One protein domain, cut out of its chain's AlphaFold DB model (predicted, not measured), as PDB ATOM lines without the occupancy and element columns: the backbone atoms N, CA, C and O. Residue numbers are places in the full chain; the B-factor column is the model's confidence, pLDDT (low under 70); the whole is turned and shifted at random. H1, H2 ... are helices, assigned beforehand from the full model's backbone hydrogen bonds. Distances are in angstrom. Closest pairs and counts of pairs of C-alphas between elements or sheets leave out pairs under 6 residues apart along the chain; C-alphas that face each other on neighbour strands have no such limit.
ATOM      1  N   GLU A 241     209.587 246.774 151.666       91.19
ATOM      2  CA  GLU A 241     208.647 246.293 150.645       91.19
ATOM      3  C   GLU A 241     208.124 244.872 150.926       91.19
ATOM      4  O   GLU A 241     206.919 244.643 150.883       91.19
ATOM      5  N   THR A 242     209.003 243.926 151.286       90.81
ATOM      6  CA  THR A 242     208.589 242.568 151.679       90.81
ATOM      7  C   THR A 242     207.734 242.579 152.943       90.81
ATOM      8  O   THR A 242     206.729 241.871 153.009       90.81
ATOM      9  N   ASN A 243     208.117 243.371 153.945       89.50
ATOM     10  CA  ASN A 243     207.372 243.470 155.199       89.50
ATOM     11  C   ASN A 243     205.977 244.066 154.958       89.50
ATOM     12  O   ASN A 243     204.987 243.518 155.439       89.50
ATOM     13  N   ASP A 244     205.889 245.125 154.154       93.62
ATOM     14  CA  ASP A 244     204.641 245.786 153.777       93.62
ATOM     15  C   ASP A 244     203.744 244.855 152.948       93.62
ATOM     16  O   ASP A 244     202.529 244.824 153.153       93.62
ATOM     17  N   TYR A 245     204.329 244.047 152.054       96.44
ATOM     18  CA  TYR A 245     203.604 243.039 151.280       96.44
ATOM     19  C   TYR A 245     202.894 242.032 152.194       96.44
ATOM     20  O   TYR A 245     201.687 241.817 152.061       96.44
ATOM     21  N   PHE A 246     203.622 241.427 153.139       93.94
ATOM     22  CA  PHE A 246     203.046 240.427 154.041       93.94
ATOM     23  C   PHE A 246     202.118 241.045 155.092       93.94
ATOM     24  O   PHE A 246     201.084 240.455 155.395       93.94
ATOM     25  N   ALA A 247     202.401 242.259 155.574       92.75
ATOM     26  CA  ALA A 247     201.478 242.994 156.438       92.75
ATOM     27  C   ALA A 247     200.147 243.285 155.722       92.75
ATOM     28  O   ALA A 247     199.071 243.052 156.280       92.75
ATOM     29  N   LYS A 248     200.199 243.726 154.456       95.62
ATOM     30  CA  LYS A 248     198.999 243.932 153.635       95.62
ATOM     31  C   LYS A 248     198.254 242.617 153.388       95.62
ATOM     32  O   LYS A 248     197.029 242.608 153.467       95.62
ATOM     33  N   LEU A 249     198.963 241.517 153.126       95.56
ATOM     34  CA  LEU A 249     198.358 240.193 152.948       95.56
ATOM     35  C   LEU A 249     197.569 239.752 154.191       95.56
ATOM     36  O   LEU A 249     196.413 239.355 154.064       95.56
ATOM     37  N   THR A 250     198.170 239.872 155.377       93.69
ATOM     38  CA  THR A 250     197.528 239.552 156.662       93.69
ATOM     39  C   THR A 250     196.272 240.393 156.887       93.69
ATOM     40  O   THR A 250     195.221 239.847 157.215       93.69
ATOM     41  N   ASN A 251     196.346 241.706 156.647       93.56
ATOM     42  CA  ASN A 251     195.193 242.598 156.802       93.56
ATOM     43  C   ASN A 251     194.048 242.229 155.850       93.56
ATOM     44  O   ASN A 251     192.907 242.118 156.283       93.56
ATOM     45  N   LEU A 252     194.353 241.966 154.576       95.31
ATOM     46  CA  LEU A 252     193.348 241.558 153.594       95.31
ATOM     47  C   LEU A 252     192.685 240.225 153.951       95.31
ATOM     48  O   LEU A 252     191.488 240.069 153.736       95.31
ATOM     49  N   ILE A 253     193.436 239.259 154.484       92.69
ATOM     50  CA  ILE A 253     192.854 237.995 154.955       92.69
ATOM     51  C   ILE A 253     191.907 238.265 156.125       92.69
ATOM     52  O   ILE A 253     190.757 237.842 156.061       92.69
ATOM     53  N   ASN A 254     192.337 239.035 157.128       90.00
ATOM     54  CA  ASN A 254     191.488 239.393 158.266       90.00
ATOM     55  C   ASN A 254     190.189 240.096 157.835       90.00
ATOM     56  O   ASN A 254     189.140 239.830 158.414       90.00
ATOM     57  N   GLU A 255     190.234 240.949 156.807       91.38
ATOM     58  CA  GLU A 255     189.054 241.609 156.225       91.38
ATOM     59  C   GLU A 255     188.145 240.648 155.438       91.38
ATOM     60  O   GLU A 255     186.925 240.802 155.443       91.38
ATOM     61  N   LEU A 256     188.710 239.660 154.738       91.00
ATOM     62  CA  LEU A 256     187.943 238.726 153.905       91.00
ATOM     63  C   LEU A 256     187.190 237.666 154.717       91.00
ATOM     64  O   LEU A 256     186.190 237.140 154.229       91.00
ATOM     65  N   VAL A 257     187.684 237.318 155.909       87.00
ATOM     66  CA  VAL A 257     187.151 236.220 156.735       87.00
ATOM     67  C   VAL A 257     186.862 236.640 158.178       87.00
ATOM     68  O   VAL A 257     186.866 235.806 159.078       87.00
ATOM     69  N   THR A 258     186.561 237.927 158.395       79.06
ATOM     70  CA  THR A 258     186.355 238.531 159.727       79.06
ATOM     71  C   THR A 258     185.343 237.776 160.599       79.06
ATOM     72  O   THR A 258     185.524 237.690 161.811       79.06
ATOM     73  N   ASP A 259     184.307 237.197 159.990       82.56
ATOM     74  CA  ASP A 259     183.234 236.494 160.702       82.56
ATOM     75  C   ASP A 259     183.529 234.999 160.955       82.56
ATOM     76  O   ASP A 259     182.748 234.316 161.619       82.56
ATOM     77  N   GLU A 260     184.655 234.471 160.457       82.06
ATOM     78  CA  GLU A 260     185.035 233.057 160.574       82.06
ATOM     79  C   GLU A 260     186.432 232.895 161.214       82.06
ATOM     80  O   GLU A 260     187.443 232.761 160.511       82.06
ATOM     81  N   PRO A 261     186.524 232.845 162.561       79.44
ATOM     82  CA  PRO A 261     187.804 232.757 163.272       79.44
ATOM     83  C   PRO A 261     188.654 231.546 162.870       79.44
ATOM     84  O   PRO A 261     189.850 231.682 162.633       79.44
ATOM     85  N   SER A 262     188.045 230.365 162.710       80.31
ATOM     86  CA  SER A 262     188.771 229.150 162.312       80.31
ATOM     87  C   SER A 262     189.364 229.249 160.903       80.31
ATOM     88  O   SER A 262     190.475 228.777 160.664       80.31
ATOM     89  N   LEU A 263     188.639 229.878 159.973       85.31
ATOM     90  CA  LEU A 263     189.119 230.119 158.613       85.31
ATOM     91  C   LEU A 263     190.267 231.134 158.620       85.31
ATOM     92  O   LEU A 263     191.260 230.933 157.924       85.31
ATOM     93  N   THR A 264     190.154 232.170 159.455       86.62
ATOM     94  CA  THR A 264     191.204 233.174 159.674       86.62
ATOM     95  C   THR A 264     192.496 232.523 160.152       86.62
ATOM     96  O   THR A 264     193.527 232.685 159.504       86.62
ATOM     97  N   THR A 265     192.453 231.716 161.216       85.62
ATOM     98  CA  THR A 265     193.644 231.040 161.757       85.62
ATOM     99  C   THR A 265     194.344 230.178 160.706       85.62
ATOM    100  O   THR A 265     195.553 230.289 160.519       85.62
ATOM    101  N   LEU A 266     193.591 229.357 159.967       87.44
ATOM    102  CA  LEU A 266     194.154 228.485 158.931       87.44
ATOM    103  C   LEU A 266     194.724 229.271 157.738       87.44
ATOM    104  O   LEU A 266     195.755 228.895 157.179       87.44
ATOM    105  N   ALA A 267     194.074 230.367 157.341       90.12
ATOM    106  CA  ALA A 267     194.569 231.237 156.278       90.12
ATOM    107  C   ALA A 267     195.856 231.969 156.693       90.12
ATOM    108  O   ALA A 267     196.780 232.081 155.887       90.12
ATOM    109  N   LEU A 268     195.951 232.422 157.946       89.12
ATOM    110  CA  LEU A 268     197.158 233.051 158.481       89.12
ATOM    111  C   LEU A 268     198.316 232.053 158.649       89.12
ATOM    112  O   LEU A 268     199.459 232.419 158.379       89.12
ATOM    113  N   ASP A 269     198.049 230.784 158.980       87.50
ATOM    114  CA  ASP A 269     199.090 229.741 158.956       87.50
ATOM    115  C   ASP A 269     199.703 229.590 157.553       87.50
ATOM    116  O   ASP A 269     200.923 229.516 157.395       87.50
ATOM    117  N   LEU A 270     198.877 229.644 156.500       90.62
ATOM    118  CA  LEU A 270     199.387 229.657 155.129       90.62
ATOM    119  C   LEU A 270     200.270 230.880 154.862       90.62
ATOM    120  O   LEU A 270     201.330 230.717 154.259       90.62
ATOM    121  N   VAL A 271     199.902 232.076 155.337       91.94
ATOM    122  CA  VAL A 271     200.754 233.276 155.216       91.94
ATOM    123  C   VAL A 271     202.129 233.044 155.840       91.94
ATOM    124  O   VAL A 271     203.138 233.318 155.188       91.94
ATOM    125  N   ASN A 272     202.189 232.471 157.044       86.94
ATOM    126  CA  ASN A 272     203.455 232.153 157.709       86.94
ATOM    127  C   ASN A 272     204.313 231.197 156.870       86.94
ATOM    128  O   ASN A 272     205.516 231.413 156.701       86.94
ATOM    129  N   ARG A 273     203.699 230.188 156.246       89.75
ATOM    130  CA  ARG A 273     204.420 229.280 155.340       89.75
ATOM    131  C   ARG A 273     204.913 229.980 154.074       89.75
ATOM    132  O   ARG A 273     206.014 229.681 153.617       89.75
ATOM    133  N   PHE A 274     204.151 230.926 153.520       92.06
ATOM    134  CA  PHE A 274     204.618 231.762 152.405       92.06
ATOM    135  C   PHE A 274     205.830 232.608 152.799       92.06
ATOM    136  O   PHE A 274     206.779 232.683 152.018       92.06
ATOM    137  N   ILE A 275     205.821 233.205 153.995       89.38
ATOM    138  CA  ILE A 275     206.956 233.976 154.521       89.38
ATOM    139  C   ILE A 275     208.205 233.091 154.577       89.38
ATOM    140  O   ILE A 275     209.241 233.468 154.033       89.38
ATOM    141  N   LEU A 276     208.105 231.891 155.157       87.31
ATOM    142  CA  LEU A 276     209.231 230.956 155.269       87.31
ATOM    143  C   LEU A 276     209.723 230.444 153.906       87.31
ATOM    144  O   LEU A 276     210.928 230.310 153.688       87.31
ATOM    145  N   PHE A 277     208.807 230.181 152.974       90.12
ATOM    146  CA  PHE A 277     209.147 229.680 151.642       90.12
ATOM    147  C   PHE A 277     209.830 230.745 150.775       90.12
ATOM    148  O   PHE A 277     210.799 230.450 150.075       90.12
ATOM    149  N   TYR A 278     209.342 231.991 150.800       89.75
ATOM    150  CA  TYR A 278     209.856 233.083 149.961       89.75
ATOM    151  C   TYR A 278     210.955 233.917 150.614       89.75
ATOM    152  O   TYR A 278     211.625 234.684 149.922       89.75
ATOM    153  N   PHE A 279     211.189 233.717 151.908       83.25
ATOM    154  CA  PHE A 279     212.254 234.334 152.679       83.25
ATOM    155  C   PHE A 279     213.559 234.550 151.888       83.25
ATOM    156  O   PHE A 279     214.062 233.599 151.296       83.25
ATOM    157  N   PRO A 280     214.207 235.725 151.903       82.75
ATOM    158  CA  PRO A 280     213.822 237.007 152.515       82.75
ATOM    159  C   PRO A 280     213.033 237.934 151.567       82.75
ATOM    160  O   PRO A 280     213.012 239.156 151.752       82.75
ATOM    161  N   ALA A 281     212.461 237.390 150.496       89.19
ATOM    162  CA  ALA A 281     211.641 238.107 149.526       89.19
ATOM    163  C   ALA A 281     210.151 237.770 149.720       89.19
ATOM    164  O   ALA A 281     209.776 237.011 150.613       89.19
ATOM    165  N   HIS A 282     209.301 238.350 148.880       91.12
ATOM    166  CA  HIS A 282     207.902 237.960 148.731       91.12
ATOM    167  C   HIS A 282     207.684 237.359 147.329       91.12
ATOM    168  O   HIS A 282     208.511 237.571 146.437       91.12
ATOM    169  N   PRO A 283     206.601 236.596 147.099       92.56
ATOM    170  CA  PRO A 283     206.255 236.141 145.757       92.56
ATOM    171  C   PRO A 283     205.944 237.314 144.814       92.56
ATOM    172  O   PRO A 283     205.362 238.316 145.230       92.56
ATOM    173  N   GLU A 284     206.231 237.146 143.521       91.88
ATOM    174  CA  GLU A 284     205.801 238.055 142.441       91.88
ATOM    175  C   GLU A 284     204.312 237.846 142.086       91.88
ATOM    176  O   GLU A 284     203.929 237.688 140.928       91.88
ATOM    177  N   ILE A 285     203.452 237.789 143.103       92.38
ATOM    178  CA  ILE A 285     202.003 237.629 142.964       92.38
ATOM    179  C   ILE A 285     201.353 238.920 143.458       92.38
ATOM    180  O   ILE A 285     201.824 239.545 144.401       92.38
ATOM    181  N   ASN A 286     200.261 239.351 142.826       94.31
ATOM    182  CA  ASN A 286     199.495 240.468 143.366       94.31
ATOM    183  C   ASN A 286     198.924 240.086 144.745       94.31
ATOM    184  O   ASN A 286     198.214 239.090 144.871       94.31
ATOM    185  N   VAL A 287     199.213 240.895 145.765       95.75
ATOM    186  CA  VAL A 287     198.834 240.621 147.161       95.75
ATOM    187  C   VAL A 287     197.324 240.436 147.355       95.75
ATOM    188  O   VAL A 287     196.905 239.548 148.093       95.75
ATOM    189  N   ASP A 288     196.499 241.209 146.641       94.75
ATOM    190  CA  ASP A 288     195.038 241.129 146.723       94.75
ATOM    191  C   ASP A 288     194.503 239.831 146.094       94.75
ATOM    192  O   ASP A 288     193.539 239.239 146.586       94.75
ATOM    193  N   LEU A 289     195.143 239.359 145.018       93.50
ATOM    194  CA  LEU A 289     194.864 238.053 144.420       93.50
ATOM    195  C   LEU A 289     195.301 236.914 145.346       93.50
ATOM    196  O   LEU A 289     194.533 235.978 145.554       93.50
ATOM    197  N   LEU A 290     196.502 237.001 145.925       95.06
ATOM    198  CA  LEU A 290     197.024 235.976 146.827       95.06
ATOM    199  C   LEU A 290     196.129 235.800 148.061       95.06
ATOM    200  O   LEU A 290     195.803 234.667 148.403       95.06
ATOM    201  N   ALA A 291     195.671 236.897 148.676       94.62
ATOM    202  CA  ALA A 291     194.748 236.857 149.812       94.62
ATOM    203  C   ALA A 291     193.471 236.066 149.483       94.62
ATOM    204  O   ALA A 291     193.080 235.155 150.213       94.62
ATOM    205  N   LYS A 292     192.850 236.371 148.335       92.94
ATOM    206  CA  LYS A 292     191.627 235.696 147.871       92.94
ATOM    207  C   LYS A 292     191.854 234.217 147.588       92.94
ATOM    208  O   LYS A 292     191.013 233.401 147.951       92.94
ATOM    209  N   GLU A 293     192.962 233.874 146.941       92.38
ATOM    210  CA  GLU A 293     193.302 232.488 146.609       92.38
ATOM    211  C   GLU A 293     193.616 231.663 147.866       92.38
ATOM    212  O   GLU A 293     193.177 230.520 147.947       92.38
ATOM    213  N   ILE A 294     194.291 232.236 148.873       93.44
ATOM    214  CA  ILE A 294     194.522 231.586 150.177       93.44
ATOM    215  C   ILE A 294     193.189 231.300 150.875       93.44
ATOM    216  O   ILE A 294     192.924 230.158 151.246       93.44
ATOM    217  N   VAL A 295     192.322 232.309 151.010       91.69
ATOM    218  CA  VAL A 295     191.006 232.151 151.653       91.69
ATOM    219  C   VAL A 295     190.162 231.111 150.924       91.69
ATOM    220  O   VAL A 295     189.594 230.215 151.551       91.69
ATOM    221  N   GLN A 296     190.111 231.182 149.591       88.75
ATOM    222  CA  GLN A 296     189.397 230.191 148.794       88.75
ATOM    223  C   GLN A 296     189.984 228.800 148.993       88.75
ATOM    224  O   GLN A 296     189.215 227.862 149.176       88.75
ATOM    225  N   TYR A 297     191.307 228.647 148.967       89.25
ATOM    226  CA  TYR A 297     191.951 227.355 149.160       89.25
ATOM    227  C   TYR A 297     191.506 226.713 150.480       89.25
ATOM    228  O   TYR A 297     190.965 225.608 150.461       89.25
ATOM    229  N   VAL A 298     191.613 227.435 151.602       89.19
ATOM    230  CA  VAL A 298     191.204 226.914 152.916       89.19
ATOM    231  C   VAL A 298     189.705 226.610 152.956       89.19
ATOM    232  O   VAL A 298     189.308 225.530 153.394       89.19
ATOM    233  N   TYR A 299     188.862 227.506 152.436       87.56
ATOM    234  CA  TYR A 299     187.414 227.297 152.394       87.56
ATOM    235  C   TYR A 299     187.027 226.028 151.618       87.56
ATOM    236  O   TYR A 299     186.157 225.271 152.053       87.56
ATOM    237  N   HIS A 300     187.674 225.759 150.477       84.25
ATOM    238  CA  HIS A 300     187.426 224.538 149.701       84.25
ATOM    239  C   HIS A 300     187.953 223.288 150.413       84.25
ATOM    240  O   HIS A 300     187.295 222.248 150.356       84.25
ATOM    241  N   SER A 301     189.099 223.382 151.096       82.06
ATOM    242  CA  SER A 301     189.651 222.284 151.897       82.06
ATOM    243  C   SER A 301     188.728 221.883 153.050       82.06
ATOM    244  O   SER A 301     188.617 220.695 153.343       82.06
ATOM    245  N   LEU A 302     188.035 222.843 153.669       80.81
ATOM    246  CA  LEU A 302     187.085 222.582 154.754       80.81
ATOM    247  C   LEU A 302     185.730 222.062 154.253       80.81
ATOM    248  O   LEU A 302     185.121 221.209 154.896       80.81
ATOM    249  N   ASN A 303     185.255 222.541 153.100       70.44
ATOM    250  CA  ASN A 303     183.891 222.266 152.636       70.44
ATOM    251  C   ASN A 303     183.704 220.982 151.811       70.44
ATOM    252  O   ASN A 303     182.613 220.785 151.281       70.44
ATOM    253  N   PHE A 304     184.715 220.108 151.693       56.81
ATOM    254  CA  PHE A 304     184.643 218.765 151.070       56.81
ATOM    255  C   PHE A 304     183.842 218.666 149.751       56.81
ATOM    256  O   PHE A 304     183.343 217.602 149.380       56.81
ATOM    257  N   ASN A 305     183.713 219.761 148.999       53.19
ATOM    258  CA  ASN A 305     182.884 219.776 147.806       53.19
ATOM    259  C   ASN A 305     183.768 219.399 146.613       53.19
ATOM    260  O   ASN A 305     184.511 220.221 146.081       53.19
ATOM    261  N   HIS A 306     183.697 218.126 146.214       46.09
ATOM    262  CA  HIS A 306     184.512 217.457 145.185       46.09
ATOM    263  C   HIS A 306     184.424 218.031 143.757       46.09
ATOM    264  O   HIS A 306     184.946 217.427 142.817       46.09
ATOM    265  N   ASN A 307     183.825 219.202 143.556       48.84
ATOM    266  CA  ASN A 307     183.911 219.899 142.281       48.84
ATOM    267  C   ASN A 307     185.284 220.560 142.177       48.84
ATOM    268  O   ASN A 307     185.452 221.743 142.464       48.84
ATOM    269  N   VAL A 308     186.268 219.750 141.772       50.38
ATOM    270  CA  VAL A 308     187.628 220.163 141.429       50.38
ATOM    271  C   VAL A 308     187.533 221.204 140.314       50.38
ATOM    272  O   VAL A 308     187.561 220.887 139.124       50.38
ATOM    273  N   LYS A 309     187.405 222.479 140.694       53.91
ATOM    274  CA  LYS A 309     187.762 223.576 139.804       53.91
ATOM    275  C   LYS A 309     189.215 223.355 139.398       53.91
ATOM    276  O   LYS A 309     190.037 222.904 140.197       53.91
ATOM    277  N   LYS A 310     189.513 223.649 138.133       56.44
ATOM    278  CA  LYS A 310     190.872 223.667 137.588       56.44
ATOM    279  C   LYS A 310     191.778 224.377 138.603       56.44
ATOM    280  O   LYS A 310     191.531 225.544 138.897       56.44
ATOM    281  N   ARG A 311     192.738 223.649 139.188       66.50
ATOM    282  CA  ARG A 311     193.617 224.189 140.235       66.50
ATOM    283  C   ARG A 311     194.321 225.423 139.676       66.50
ATOM    284  O   ARG A 311     194.937 225.329 138.613       66.50
ATOM    285  N   SER A 312     194.177 226.564 140.348       79.69
ATOM    286  CA  SER A 312     194.927 227.769 139.998       79.69
ATOM    287  C   SER A 312     196.422 227.513 140.189       79.69
ATOM    288  O   SER A 312     196.815 226.639 140.968       79.69
ATOM    289  N   GLU A 313     197.271 228.272 139.497       82.38
ATOM    290  CA  GLU A 313     198.725 228.215 139.712       82.38
ATOM    291  C   GLU A 313     199.070 228.495 141.185       82.38
ATOM    292  O   GLU A 313     199.926 227.825 141.761       82.38
ATOM    293  N   THR A 314     198.312 229.389 141.831       82.88
ATOM    294  CA  THR A 314     198.398 229.685 143.266       82.88
ATOM    295  C   THR A 314     198.042 228.480 144.137       82.88
ATOM    296  O   THR A 314     198.760 228.194 145.086       82.88
ATOM    297  N   SER A 315     196.990 227.722 143.811       83.44
ATOM    298  CA  SER A 315     196.626 226.507 144.563       83.44
ATOM    299  C   SER A 315     197.717 225.435 144.483       83.44
ATOM    300  O   SER A 315     198.028 224.787 145.477       83.44
ATOM    301  N   VAL A 316     198.347 225.272 143.313       86.00
ATOM    302  CA  VAL A 316     199.493 224.358 143.138       86.00
ATOM    303  C   VAL A 316     200.709 224.838 143.935       86.00
ATOM    304  O   VAL A 316     201.434 224.027 144.514       86.00
ATOM    305  N   LEU A 317     200.934 226.152 143.990       88.25
ATOM    306  CA  LEU A 317     201.974 226.740 144.827       88.25
ATOM    307  C   LEU A 317     201.702 226.502 146.319       88.25
ATOM    308  O   LEU A 317     202.628 226.130 147.032       88.25
ATOM    309  N   ILE A 318     200.457 226.649 146.780       88.56
ATOM    310  CA  ILE A 318     200.065 226.364 148.168       88.56
ATOM    311  C   ILE A 318     200.355 224.898 148.518       88.56
ATOM    312  O   ILE A 318     201.014 224.641 149.522       88.56
ATOM    313  N   ASP A 319     199.969 223.945 147.664       87.75
ATOM    314  CA  ASP A 319     200.291 222.518 147.850       87.75
ATOM    315  C   ASP A 319     201.811 222.281 147.966       87.75
ATOM    316  O   ASP A 319     202.295 221.535 148.824       87.75
ATOM    317  N   LYS A 320     202.600 222.939 147.107       88.31
ATOM    318  CA  LYS A 320     204.067 222.866 147.149       88.31
ATOM    319  C   LYS A 320     204.625 223.439 148.454       88.31
ATOM    320  O   LYS A 320     205.555 222.872 149.017       88.31
ATOM    321  N   ILE A 321     204.082 224.553 148.932       88.00
ATOM    322  CA  ILE A 321     204.515 225.185 150.182       88.00
ATOM    323  C   ILE A 321     204.181 224.280 151.372       88.00
ATOM    324  O   ILE A 321     205.054 224.025 152.195       88.00
ATOM    325  N   LEU A 322     202.968 223.723 151.424       86.06
ATOM    326  CA  LEU A 322     202.530 222.810 152.486       86.06
ATOM    327  C   LEU A 322     203.382 221.538 152.575       86.06
ATOM    328  O   LEU A 322     203.589 221.011 153.663       86.06
ATOM    329  N   THR A 323     203.886 221.041 151.444       84.25
ATOM    330  CA  THR A 323     204.760 219.856 151.422       84.25
ATOM    331  C   THR A 323     206.201 220.158 151.822       84.25
ATOM    332  O   THR A 323     206.890 219.264 152.309       84.25
ATOM    333  N   LYS A 324     206.667 221.392 151.614       79.12
ATOM    334  CA  LYS A 324     208.058 221.788 151.857       79.12
ATOM    335  C   LYS A 324     208.303 222.455 153.203       79.12
ATOM    336  O   LYS A 324     209.382 222.300 153.763       79.12
ATOM    337  N   VAL A 325     207.331 223.204 153.705       76.19
ATOM    338  CA  VAL A 325     207.442 223.944 154.959       76.19
ATOM    339  C   VAL A 325     206.615 223.218 156.002       76.19
ATOM    340  O   VAL A 325     205.388 223.225 155.926       76.19
TER     341      VAL A 325
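This is residues 241 to 325 of the 327 residues of an uncharacterized protein of Mycoplasma amphoriforme A39 (UniProt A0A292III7). Two helices side by side, H1 and H2, make a hairpin; H3 crosses one face of it steeply, touching both, and H4 packs across H2 and H3, away from H1. The printed part has 85 residues, with four named helices in the order H1, H2, H3, H4 and no named strand, an all-helix domain. It is compact, with a radius of gyration of the C-alphas of 12.3 A and spans of 37 by 27 by 20 A.

H1, residues 241 to 256, begins at C-alpha 241 (208.647, 246.293, 150.645) and is 22.3 A long. H2, residues 261 to 278, measures 25.8 A. H3, residues 287 to 302, measures 22.8 A. H4, residues 313 to 324, measures 16.6 A and ends at C-alpha 324 (208.058, 221.788, 151.857).

H2 and H3 are the hubs, touching three helices each. H1 and H2 form a helical hairpin at a shallow tilt of 18 degrees, opposite ways; their closest C-alphas, of Asn 254 and Thr 264, are 6.4 A apart. H3 touches H1 at a steep tilt of 47 degrees, the same way, closest at the C-alphas of Ile 253 and Ala 291, 5.6 A. Residues 263 to 270 of H2 touch residues 294 to 299 of H3 at a steep tilt of 56 degrees, opposite ways, closest at the C-alphas of Ala 267 and Val 295, 5.9 A. H4 touches residues 270 to 277 of H2, about perpendicular at 79 degrees, closest at the C-alphas of Arg 273 and Ile 321, 6.6 A. Residues 290 to 297 of H3 touch residues 314 to 318 of H4 at a steep tilt of 68 degrees, only just short of about perpendicular, the same way, closest at the C-alphas of Tyr 297 and Ser 315, 6.6 A. H1 and H4 are apart. In H1, H2, H3 and H4 every O i to N i+4 pair is within hydrogen-bond range.

The C-alphas farthest apart, of Glu 241 and His 306, are 38.0 A apart. The printed part has no cut and no long link: H1 to H2 is tight, H2 to H3 and H3 to H4 are short. Mean pLDDT of the printed part is 85.2; residues 304 to 311 are under 70.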